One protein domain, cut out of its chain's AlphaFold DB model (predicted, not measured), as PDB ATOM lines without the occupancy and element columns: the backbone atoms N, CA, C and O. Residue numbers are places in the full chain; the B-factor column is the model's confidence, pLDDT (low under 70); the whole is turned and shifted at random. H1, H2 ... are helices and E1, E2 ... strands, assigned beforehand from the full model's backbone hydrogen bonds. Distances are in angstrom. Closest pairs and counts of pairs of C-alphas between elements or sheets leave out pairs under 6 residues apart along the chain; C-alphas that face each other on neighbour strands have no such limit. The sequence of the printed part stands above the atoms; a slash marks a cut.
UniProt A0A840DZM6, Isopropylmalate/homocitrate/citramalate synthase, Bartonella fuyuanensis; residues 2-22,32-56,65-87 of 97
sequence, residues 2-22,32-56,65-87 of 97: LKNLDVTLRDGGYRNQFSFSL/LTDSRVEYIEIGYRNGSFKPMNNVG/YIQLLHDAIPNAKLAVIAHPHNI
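AT A GLANCE: This is residues 2 to 22, 32 to 56 and 65 to 87 of the 97 residues of the protein "Isopropylmalate/homocitrate/citramalate synthase" of Bartonella fuyuanensis (UniProt A0A840DZM6). A narrow ribbon of two parallel strands, E1 and E2, lies between two short helices: H1 packs on E1, and H2 sits loosely near E2. The 69 printed residues, under half in named elements, run H1, E1, H2, E2, mixed in class. The whole is compact, radius of gyration of the C-alphas 12.6 A, spanning 34 by 26 by 22 A.

HOW THE PARTS SIT: Start at H1, residues 8 to 15, with 1 of 4 O i to N i+4 and 3 of 5 O i to N i+3 pairs within hydrogen-bond range. It touches E1, residues 39 to 45; the closest C-alphas, Arg 10 and Gly 43, are 4.0 A apart. E2, residues 78 to 82, is E1's parallel neighbour, with N 42 and O 79 at 2.9 A. H2, residues 65 to 72, is apart from H1.

IN THESE COORDINATES: Find C-alpha 8 at (175.619, 172.908, 133.844), where H1 begins. E1 runs 16.2 A; E2 runs 13.5 A to C-alpha 82 at (184.395, 186.011, 132.025).

THE WHOLE: Across the cuts, C-alphas 22 and 32 are 15.4 A apart, 56 and 65 11.1 A. The link H2 to E2 is tight. No printed residue is under pLDDT 70.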
ATOM      1  N   LEU A   2     180.184 174.022 153.436       92.06
ATOM      2  CA  LEU A   2     180.335 173.781 151.996       92.06
ATOM      3  C   LEU A   2     179.365 174.678 151.206       92.06
ATOM      4  O   LEU A   2     178.276 174.959 151.700       92.06
ATOM      5  N   LYS A   3     179.774 175.136 150.018       95.12
ATOM      6  CA  LYS A   3     178.935 175.863 149.057       95.12
ATOM      7  C   LYS A   3     178.993 175.160 147.710       95.12
ATOM      8  O   LYS A   3     180.093 174.872 147.244       95.12
ATOM      9  N   ASN A   4     177.835 174.915 147.108       97.50
ATOM     10  CA  ASN A   4     177.733 174.292 145.795       97.50
ATOM     11  C   ASN A   4     177.551 175.353 144.703       97.50
ATOM     12  O   ASN A   4     176.808 176.321 144.880       97.50
ATOM     13  N   LEU A   5     178.228 175.140 143.577       98.12
ATOM     14  CA  LEU A   5     178.078 175.902 142.342       98.12
ATOM     15  C   LEU A   5     177.712 174.909 141.238       98.12
ATOM     16  O   LEU A   5     178.534 174.060 140.893       98.12
ATOM     17  N   ASP A   6     176.500 175.005 140.700       98.56
ATOM     18  CA  ASP A   6     176.157 174.295 139.467       98.56
ATOM     19  C   ASP A   6     176.765 175.033 138.273       98.56
ATOM     20  O   ASP A   6     176.672 176.256 138.182       98.56
ATOM     21  N   VAL A   7     177.379 174.284 137.358       98.38
ATOM     22  CA  VAL A   7     178.015 174.828 136.145       98.38
ATOM     23  C   VAL A   7     177.415 174.254 134.866       98.38
ATOM     24  O   VAL A   7     178.025 174.323 133.799       98.38
ATOM     25  N   THR A   8     176.219 173.669 134.946       98.25
ATOM     26  CA  THR A   8     175.619 172.908 133.844       98.25
ATOM     27  C   THR A   8     175.357 173.786 132.621       98.25
ATOM     28  O   THR A   8     175.703 173.405 131.504       98.25
ATOM     29  N   LEU A   9     174.803 174.988 132.801       97.88
ATOM     30  CA  LEU A   9     174.414 175.862 131.685       97.88
ATOM     31  C   LEU A   9     175.610 176.506 130.967       97.88
ATOM     32  O   LEU A   9     175.530 176.806 129.769       97.88
ATOM     33  N   ARG A  10     176.737 176.670 131.671       97.06
ATOM     34  CA  ARG A  10     178.000 177.121 131.082       97.06
ATOM     35  C   ARG A  10     178.799 175.959 130.512       97.06
ATOM     36  O   ARG A  10     179.099 175.954 129.323       97.06
ATOM     37  N   ASP A  11     179.173 174.983 131.331       96.38
ATOM     38  CA  ASP A  11     180.104 173.925 130.924       96.38
ATOM     39  C   ASP A  11     179.427 172.856 130.058       96.38
ATOM     40  O   ASP A  11     179.987 172.383 129.067       96.38
ATOM     41  N   GLY A  12     178.157 172.560 130.340       96.38
ATOM     42  CA  GLY A  12     177.308 171.758 129.460       96.38
ATOM     43  C   GLY A  12     177.010 172.444 128.124       96.38
ATOM     44  O   GLY A  12     176.701 171.760 127.149       96.38
ATOM     45  N   GLY A  13     177.193 173.767 128.023       94.94
ATOM     46  CA  GLY A  13     177.063 174.522 126.776       94.94
ATOM     47  C   GLY A  13     177.961 173.990 125.657       94.94
ATOM     48  O   GLY A  13     177.533 173.938 124.505       94.94
ATOM     49  N   TYR A  14     179.137 173.445 125.984       93.88
ATOM     50  CA  TYR A  14     180.012 172.791 125.005       93.88
ATOM     51  C   TYR A  14     179.389 171.553 124.336       93.88
ATOM     52  O   TYR A  14     179.833 171.156 123.261       93.88
ATOM     53  N   ARG A  15     178.360 170.936 124.935       94.88
ATOM     54  CA  ARG A  15     177.660 169.767 124.373       94.88
ATOM     55  C   ARG A  15     176.518 170.131 123.433       94.88
ATOM     56  O   ARG A  15     176.152 169.307 122.605       94.88
ATOM     57  N   ASN A  16     175.974 171.340 123.553       94.19
ATOM     58  CA  ASN A  16     174.812 171.783 122.781       94.19
ATOM     59  C   ASN A  16     175.002 173.188 122.190       94.19
ATOM     60  O   ASN A  16     174.053 173.954 122.075       94.19
ATOM     61  N   GLN A  17     176.247 173.567 121.884       94.06
ATOM     62  CA  GLN A  17     176.584 174.874 121.305       94.06
ATOM     63  C   GLN A  17     175.992 176.068 122.082       94.06
ATOM     64  O   GLN A  17     175.660 177.091 121.495       94.06
ATOM     65  N   PHE A  18     175.863 175.951 123.408       95.56
ATOM     66  CA  PHE A  18     175.271 176.973 124.287       95.56
ATOM     67  C   PHE A  18     173.799 177.310 123.968       95.56
ATOM     68  O   PHE A  18     173.268 178.335 124.396       95.56
ATOM     69  N   SER A  19     173.122 176.426 123.237       95.75
ATOM     70  CA  SER A  19     171.763 176.592 122.712       95.75
ATOM     71  C   SER A  19     170.717 175.897 123.582       95.75
ATOM     72  O   SER A  19     169.868 175.152 123.095       95.75
ATOM     73  N   PHE A  20     170.774 176.129 124.893       97.25
ATOM     74  CA  PHE A  20     169.672 175.771 125.785       97.25
ATOM     75  C   PHE A  20     168.479 176.693 125.522       97.25
ATOM     76  O   PHE A  20     168.658 177.911 125.430       97.25
ATOM     77  N   SER A  21     167.269 176.136 125.424       97.19
ATOM     78  CA  SER A  21     166.053 176.952 125.351       97.19
ATOM     79  C   SER A  21     165.871 177.753 126.641       97.19
ATOM     80  O   SER A  21     166.325 177.340 127.710       97.19
ATOM     81  N   LEU A  22     165.213 178.910 126.549       97.12
ATOM     82  CA  LEU A  22     164.961 179.748 127.723       97.12
ATOM     83  C   LEU A  22     164.112 179.012 128.771       97.12
ATOM     84  O   LEU A  22     164.442 179.062 129.952       97.12
ATOM     85  N   LEU A  32     167.200 173.785 140.802       98.38
ATOM     86  CA  LEU A  32     168.422 173.919 141.601       98.38
ATOM     87  C   LEU A  32     168.229 174.823 142.821       98.38
ATOM     88  O   LEU A  32     168.697 174.491 143.914       98.38
ATOM     89  N   THR A  33     167.513 175.934 142.646       97.12
ATOM     90  CA  THR A  33     167.178 176.863 143.732       97.12
ATOM     91  C   THR A  33     166.323 176.166 144.793       97.12
ATOM     92  O   THR A  33     166.652 176.221 145.980       97.12
ATOM     93  N   ASP A  34     165.296 175.421 144.375       97.06
ATOM     94  CA  ASP A  34     164.422 174.637 145.261       97.06
ATOM     95  C   ASP A  34     165.192 173.508 145.972       97.06
ATOM     96  O   ASP A  34     164.942 173.198 147.141       97.06
ATOM     97  N   SER A  35     166.208 172.953 145.303       96.88
ATOM     98  CA  SER A  35     167.137 171.954 145.853       96.88
ATOM     99  C   SER A  35     168.245 172.551 146.734       96.88
ATOM    100  O   SER A  35     169.085 171.812 147.250       96.88
ATOM    101  N   ARG A  36     168.237 173.873 146.952       95.62
ATOM    102  CA  ARG A  36     169.197 174.619 147.786       95.62
ATOM    103  C   ARG A  36     170.642 174.591 147.279       95.62
ATOM    104  O   ARG A  36     171.568 174.729 148.079       95.62
ATOM    105  N   VAL A  37     170.848 174.456 145.970       97.69
ATOM    106  CA  VAL A  37     172.158 174.724 145.359       97.69
ATOM    107  C   VAL A  37     172.413 176.226 145.412       97.69
ATOM    108  O   VAL A  37     171.565 177.024 145.022       97.69
ATOM    109  N   GLU A  38     173.560 176.633 145.959       97.56
ATOM    110  CA  GLU A  38     173.740 178.033 146.336       97.56
ATOM    111  C   GLU A  38     174.095 178.981 145.212       97.56
ATOM    112  O   GLU A  38     173.770 180.152 145.353       97.56
ATOM    113  N   TYR A  39     174.778 178.525 144.169       98.31
ATOM    114  CA  TYR A  39     175.146 179.356 143.030       98.31
ATOM    115  C   TYR A  39     174.933 178.589 141.733       98.31
ATOM    116  O   TYR A  39     175.137 177.375 141.685       98.31
ATOM    117  N   ILE A  40     174.538 179.301 140.683       98.56
ATOM    118  CA  ILE A  40     174.229 178.703 139.385       98.56
ATOM    119  C   ILE A  40     174.936 179.510 138.300       98.56
ATOM    120  O   ILE A  40     174.628 180.683 138.090       98.56
ATOM    121  N   GLU A  41     175.909 178.901 137.629       98.50
ATOM    122  CA  GLU A  41     176.655 179.519 136.537       98.50
ATOM    123  C   GLU A  41     175.872 179.412 135.223       98.50
ATOM    124  O   GLU A  41     175.688 178.324 134.674       98.50
ATOM    125  N   ILE A  42     175.414 180.554 134.710       98.00
ATOM    126  CA  ILE A  42     174.469 180.632 133.583       98.00
ATOM    127  C   ILE A  42     175.137 180.834 132.218       98.00
ATOM    128  O   ILE A  42     174.448 180.837 131.200       98.00
ATOM    129  N   GLY A  43     176.466 180.982 132.178       96.94
ATOM    130  CA  GLY A  43     177.216 181.081 130.928       96.94
ATOM    131  C   GLY A  43     178.430 182.008 130.963       96.94
ATOM    132  O   GLY A  43     178.929 182.381 132.029       96.94
ATOM    133  N   TYR A  44     178.921 182.349 129.769       96.31
ATOM    134  CA  TYR A  44     180.024 183.294 129.568       96.31
ATOM    135  C   TYR A  44     179.505 184.720 129.430       96.31
ATOM    136  O   TYR A  44     178.562 184.951 128.683       96.31
ATOM    137  N   ARG A  45     180.195 185.694 130.024       95.06
ATOM    138  CA  ARG A  45     180.055 187.102 129.649       95.06
ATOM    139  C   ARG A  45     180.923 187.395 128.427       95.06
ATOM    140  O   ARG A  45     182.139 187.223 128.485       95.06
ATOM    141  N   ASN A  46     180.297 187.881 127.356       91.94
ATOM    142  CA  ASN A  46     180.960 188.309 126.117       91.94
ATOM    143  C   ASN A  46     181.796 187.206 125.424       91.94
ATOM    144  O   ASN A  46     182.790 187.502 124.760       91.94
ATOM    145  N   GLY A  47     181.400 185.936 125.541       90.62
ATOM    146  CA  GLY A  47     182.025 184.837 124.795       90.62
ATOM    147  C   GLY A  47     183.147 184.095 125.527       90.62
ATOM    148  O   GLY A  47     183.746 184.579 126.490       90.62
ATOM    149  N   SER A  48     183.440 182.890 125.032       86.38
ATOM    150  CA  SER A  48     184.528 182.036 125.524       86.38
ATOM    151  C   SER A  48     185.880 182.391 124.883       86.38
ATOM    152  O   SER A  48     185.985 183.296 124.054       86.38
ATOM    153  N   PHE A  49     186.938 181.670 125.265       81.50
ATOM    154  CA  PHE A  49     188.297 181.881 124.750       81.50
ATOM    155  C   PHE A  49     188.425 181.681 123.231       81.50
ATOM    156  O   PHE A  49     189.258 182.318 122.590       81.50
ATOM    157  N   LYS A  50     187.633 180.772 122.649       80.88
ATOM    158  CA  LYS A  50     187.634 180.513 121.206       80.88
ATOM    159  C   LYS A  50     186.318 181.012 120.615       80.88
ATOM    160  O   LYS A  50     185.273 180.534 121.054       80.88
ATOM    161  N   PRO A  51     186.350 181.899 119.604       75.31
ATOM    162  CA  PRO A  51     185.151 182.266 118.869       75.31
ATOM    163  C   PRO A  51     184.473 181.004 118.336       75.31
ATOM    164  O   PRO A  51     185.102 180.178 117.672       75.31
ATOM    165  N   MET A  52     183.199 180.845 118.666       79.38
ATOM    166  CA  MET A  52     182.368 179.752 118.184       79.38
ATOM    167  C   MET A  52     181.250 180.363 117.349       79.38
ATOM    168  O   MET A  52     180.567 181.283 117.793       79.38
ATOM    169  N   ASN A  53     181.082 179.863 116.130       81.06
ATOM    170  CA  ASN A  53     179.995 180.295 115.259       81.06
ATOM    171  C   ASN A  53     178.691 179.618 115.697       81.06
ATOM    172  O   ASN A  53     178.717 178.470 116.137       81.06
ATOM    173  N   ASN A  54     177.563 180.310 115.522       84.44
ATOM    174  CA  ASN A  54     176.217 179.790 115.798       84.44
ATOM    175  C   ASN A  54     176.013 179.309 117.245       84.44
ATOM    176  O   ASN A  54     175.410 178.264 117.478       84.44
ATOM    177  N   VAL A  55     176.524 180.065 118.217       88.81
ATOM    178  CA  VAL A  55     176.297 179.779 119.637       88.81
ATOM    179  C   VAL A  55     174.989 180.368 120.147       88.81
ATOM    180  O   VAL A  55     174.569 181.443 119.718       88.81
ATOM    181  N   GLY A  56     174.366 179.668 121.092       90.81
ATOM    182  CA  GLY A  56     173.165 180.132 121.772       90.81
ATOM    183  C   GLY A  56     173.428 181.104 122.926       90.81
ATOM    184  O   GLY A  56     174.555 181.508 123.217       90.81
ATOM    185  N   TYR A  65     169.181 188.671 128.754       95.75
ATOM    186  CA  TYR A  65     169.092 187.290 129.230       95.75
ATOM    187  C   TYR A  65     169.177 187.227 130.758       95.75
ATOM    188  O   TYR A  65     168.363 186.566 131.393       95.75
ATOM    189  N   ILE A  66     170.125 187.952 131.355       95.56
ATOM    190  CA  ILE A  66     170.288 188.014 132.812       95.56
ATOM    191  C   ILE A  66     169.038 188.611 133.477       95.56
ATOM    192  O   ILE A  66     168.549 188.055 134.460       95.56
ATOM    193  N   GLN A  67     168.482 189.690 132.921       95.31
ATOM    194  CA  GLN A  67     167.278 190.334 133.440       95.31
ATOM    195  C   GLN A  67     166.069 189.393 133.398       95.31
ATOM    196  O   GLN A  67     165.378 189.254 134.403       95.31
ATOM    197  N   LEU A  68     165.863 188.674 132.287       96.56
ATOM    198  CA  LEU A  68     164.794 187.676 132.173       96.56
ATOM    199  C   LEU A  68     164.888 186.601 133.266       96.56
ATOM    200  O   LEU A  68     163.867 186.179 133.808       96.56
ATOM    201  N   LEU A  69     166.103 186.165 133.612       96.94
ATOM    202  CA  LEU A  69     166.309 185.181 134.676       96.94
ATOM    203  C   LEU A  69     166.083 185.758 136.073       96.94
ATOM    204  O   LEU A  69     165.521 185.062 136.917       96.94
ATOM    205  N   HIS A  70     166.473 187.010 136.320       95.38
ATOM    206  CA  HIS A  70     166.158 187.690 137.576       95.38
ATOM    207  C   HIS A  70     164.653 187.872 137.766       95.38
ATOM    208  O   HIS A  70     164.153 187.637 138.864       95.38
ATOM    209  N   ASP A  71     163.931 188.229 136.706       96.25
ATOM    210  CA  ASP A  71     162.480 188.399 136.760       96.25
ATOM    211  C   ASP A  71     161.772 187.052 136.992       96.25
ATOM    212  O   ASP A  71     160.820 186.967 137.770       96.25
ATOM    213  N   ALA A  72     162.257 185.978 136.358       97.25
ATOM    214  CA  ALA A  72     161.668 184.646 136.468       97.25
ATOM    215  C   ALA A  72     162.014 183.920 137.782       97.25
ATOM    216  O   ALA A  72     161.160 183.220 138.333       97.25
ATOM    217  N   ILE A  73     163.245 184.063 138.298       97.19
ATOM    218  CA  ILE A  73     163.706 183.422 139.543       97.19
ATOM    219  C   ILE A  73     164.448 184.428 140.456       97.19
ATOM    220  O   ILE A  73     165.659 184.308 140.659       97.19
ATOM    221  N   PRO A  74     163.742 185.378 141.105       95.06
ATOM    222  CA  PRO A  74     164.370 186.480 141.854       95.06
ATOM    223  C   PRO A  74     165.305 186.062 142.997       95.06
ATOM    224  O   PRO A  74     166.194 186.813 143.389       95.06
ATOM    225  N   ASN A  75     165.104 184.863 143.553       94.56
ATOM    226  CA  ASN A  75     165.887 184.351 144.681       94.56
ATOM    227  C   ASN A  75     167.146 183.577 144.254       94.56
ATOM    228  O   ASN A  75     167.938 183.187 145.117       94.56
ATOM    229  N   ALA A  76     167.328 183.314 142.956       97.00
ATOM    230  CA  ALA A  76     168.479 182.576 142.463       97.00
ATOM    231  C   ALA A  76     169.751 183.430 142.544       97.00
ATOM    232  O   ALA A  76     169.767 184.609 142.190       97.00
ATOM    233  N   LYS A  77     170.854 182.819 142.979       96.44
ATOM    234  CA  LYS A  77     172.175 183.456 142.962       96.44
ATOM    235  C   LYS A  77     172.905 183.040 141.696       96.44
ATOM    236  O   LYS A  77     173.513 181.970 141.627       96.44
ATOM    237  N   LEU A  78     172.797 183.891 140.690       97.00
ATOM    238  CA  LEU A  78     173.372 183.652 139.376       97.00
ATOM    239  C   LEU A  78     174.863 184.011 139.370       97.00
ATOM    240  O   LEU A  78     175.300 184.946 140.040       97.00
ATOM    241  N   ALA A  79     175.643 183.255 138.607       97.00
ATOM    242  CA  ALA A  79     177.052 183.510 138.350       97.00
ATOM    243  C   ALA A  79     177.317 183.494 136.841       97.00
ATOM    244  O   ALA A  79     176.679 182.760 136.089       97.00
ATOM    245  N   VAL A  80     178.291 184.280 136.394       96.19
ATOM    246  CA  VAL A  80     178.818 184.225 135.027       96.19
ATOM    247  C   VAL A  80     180.327 184.088 135.089       96.19
ATOM    248  O   VAL A  80     180.965 184.608 136.009       96.19
ATOM    249  N   ILE A  81     180.906 183.429 134.093       95.69
ATOM    250  CA  ILE A  81     182.354 183.412 133.905       95.69
ATOM    251  C   ILE A  81     182.740 184.411 132.824       95.69
ATOM    252  O   ILE A  81     182.034 184.593 131.836       95.69
ATOM    253  N   ALA A  82     183.879 185.066 132.996       94.81
ATOM    254  CA  ALA A  82     184.395 186.011 132.025       94.81
ATOM    255  C   ALA A  82     185.877 185.756 131.782       94.81
ATOM    256  O   ALA A  82     186.643 185.509 132.717       94.81
ATOM    257  N   HIS A  83     186.295 185.877 130.527       94.06
ATOM    258  CA  HIS A  83     187.708 186.003 130.208       94.06
ATOM    259  C   HIS A  83     188.102 187.479 130.289       94.06
ATOM    260  O   HIS A  83     187.443 188.292 129.645       94.06
ATOM    261  N   PRO A  84     189.185 187.846 131.004       93.62
ATOM    262  CA  PRO A  84     189.597 189.245 131.145       93.62
ATOM    263  C   PRO A  84     189.786 189.991 129.818       93.62
ATOM    264  O   PRO A  84     189.591 191.195 129.768       93.62
ATOM    265  N   HIS A  85     190.141 189.284 128.742       93.75
ATOM    266  CA  HIS A  85     190.281 189.866 127.405       93.75
ATOM    267  C   HIS A  85     188.937 190.232 126.742       93.75
ATOM    268  O   HIS A  85     188.904 191.104 125.882       93.75
ATOM    269  N   ASN A  86     187.838 189.591 127.150       92.31
ATOM    270  CA  ASN A  86     186.509 189.754 126.549       92.31
ATOM    271  C   ASN A  86     185.630 190.763 127.309       92.31
ATOM    272  O   ASN A  86     184.529 191.087 126.864       92.31
ATOM    273  N   ILE A  87     186.084 191.243 128.467       94.81
ATOM    274  CA  ILE A  87     185.327 192.164 129.315       94.81
ATOM    275  C   ILE A  87     186.131 193.412 129.641       94.81
ATOM    276  O   ILE A  87     187.359 193.425 129.616       94.81
TER     277      ILE A  87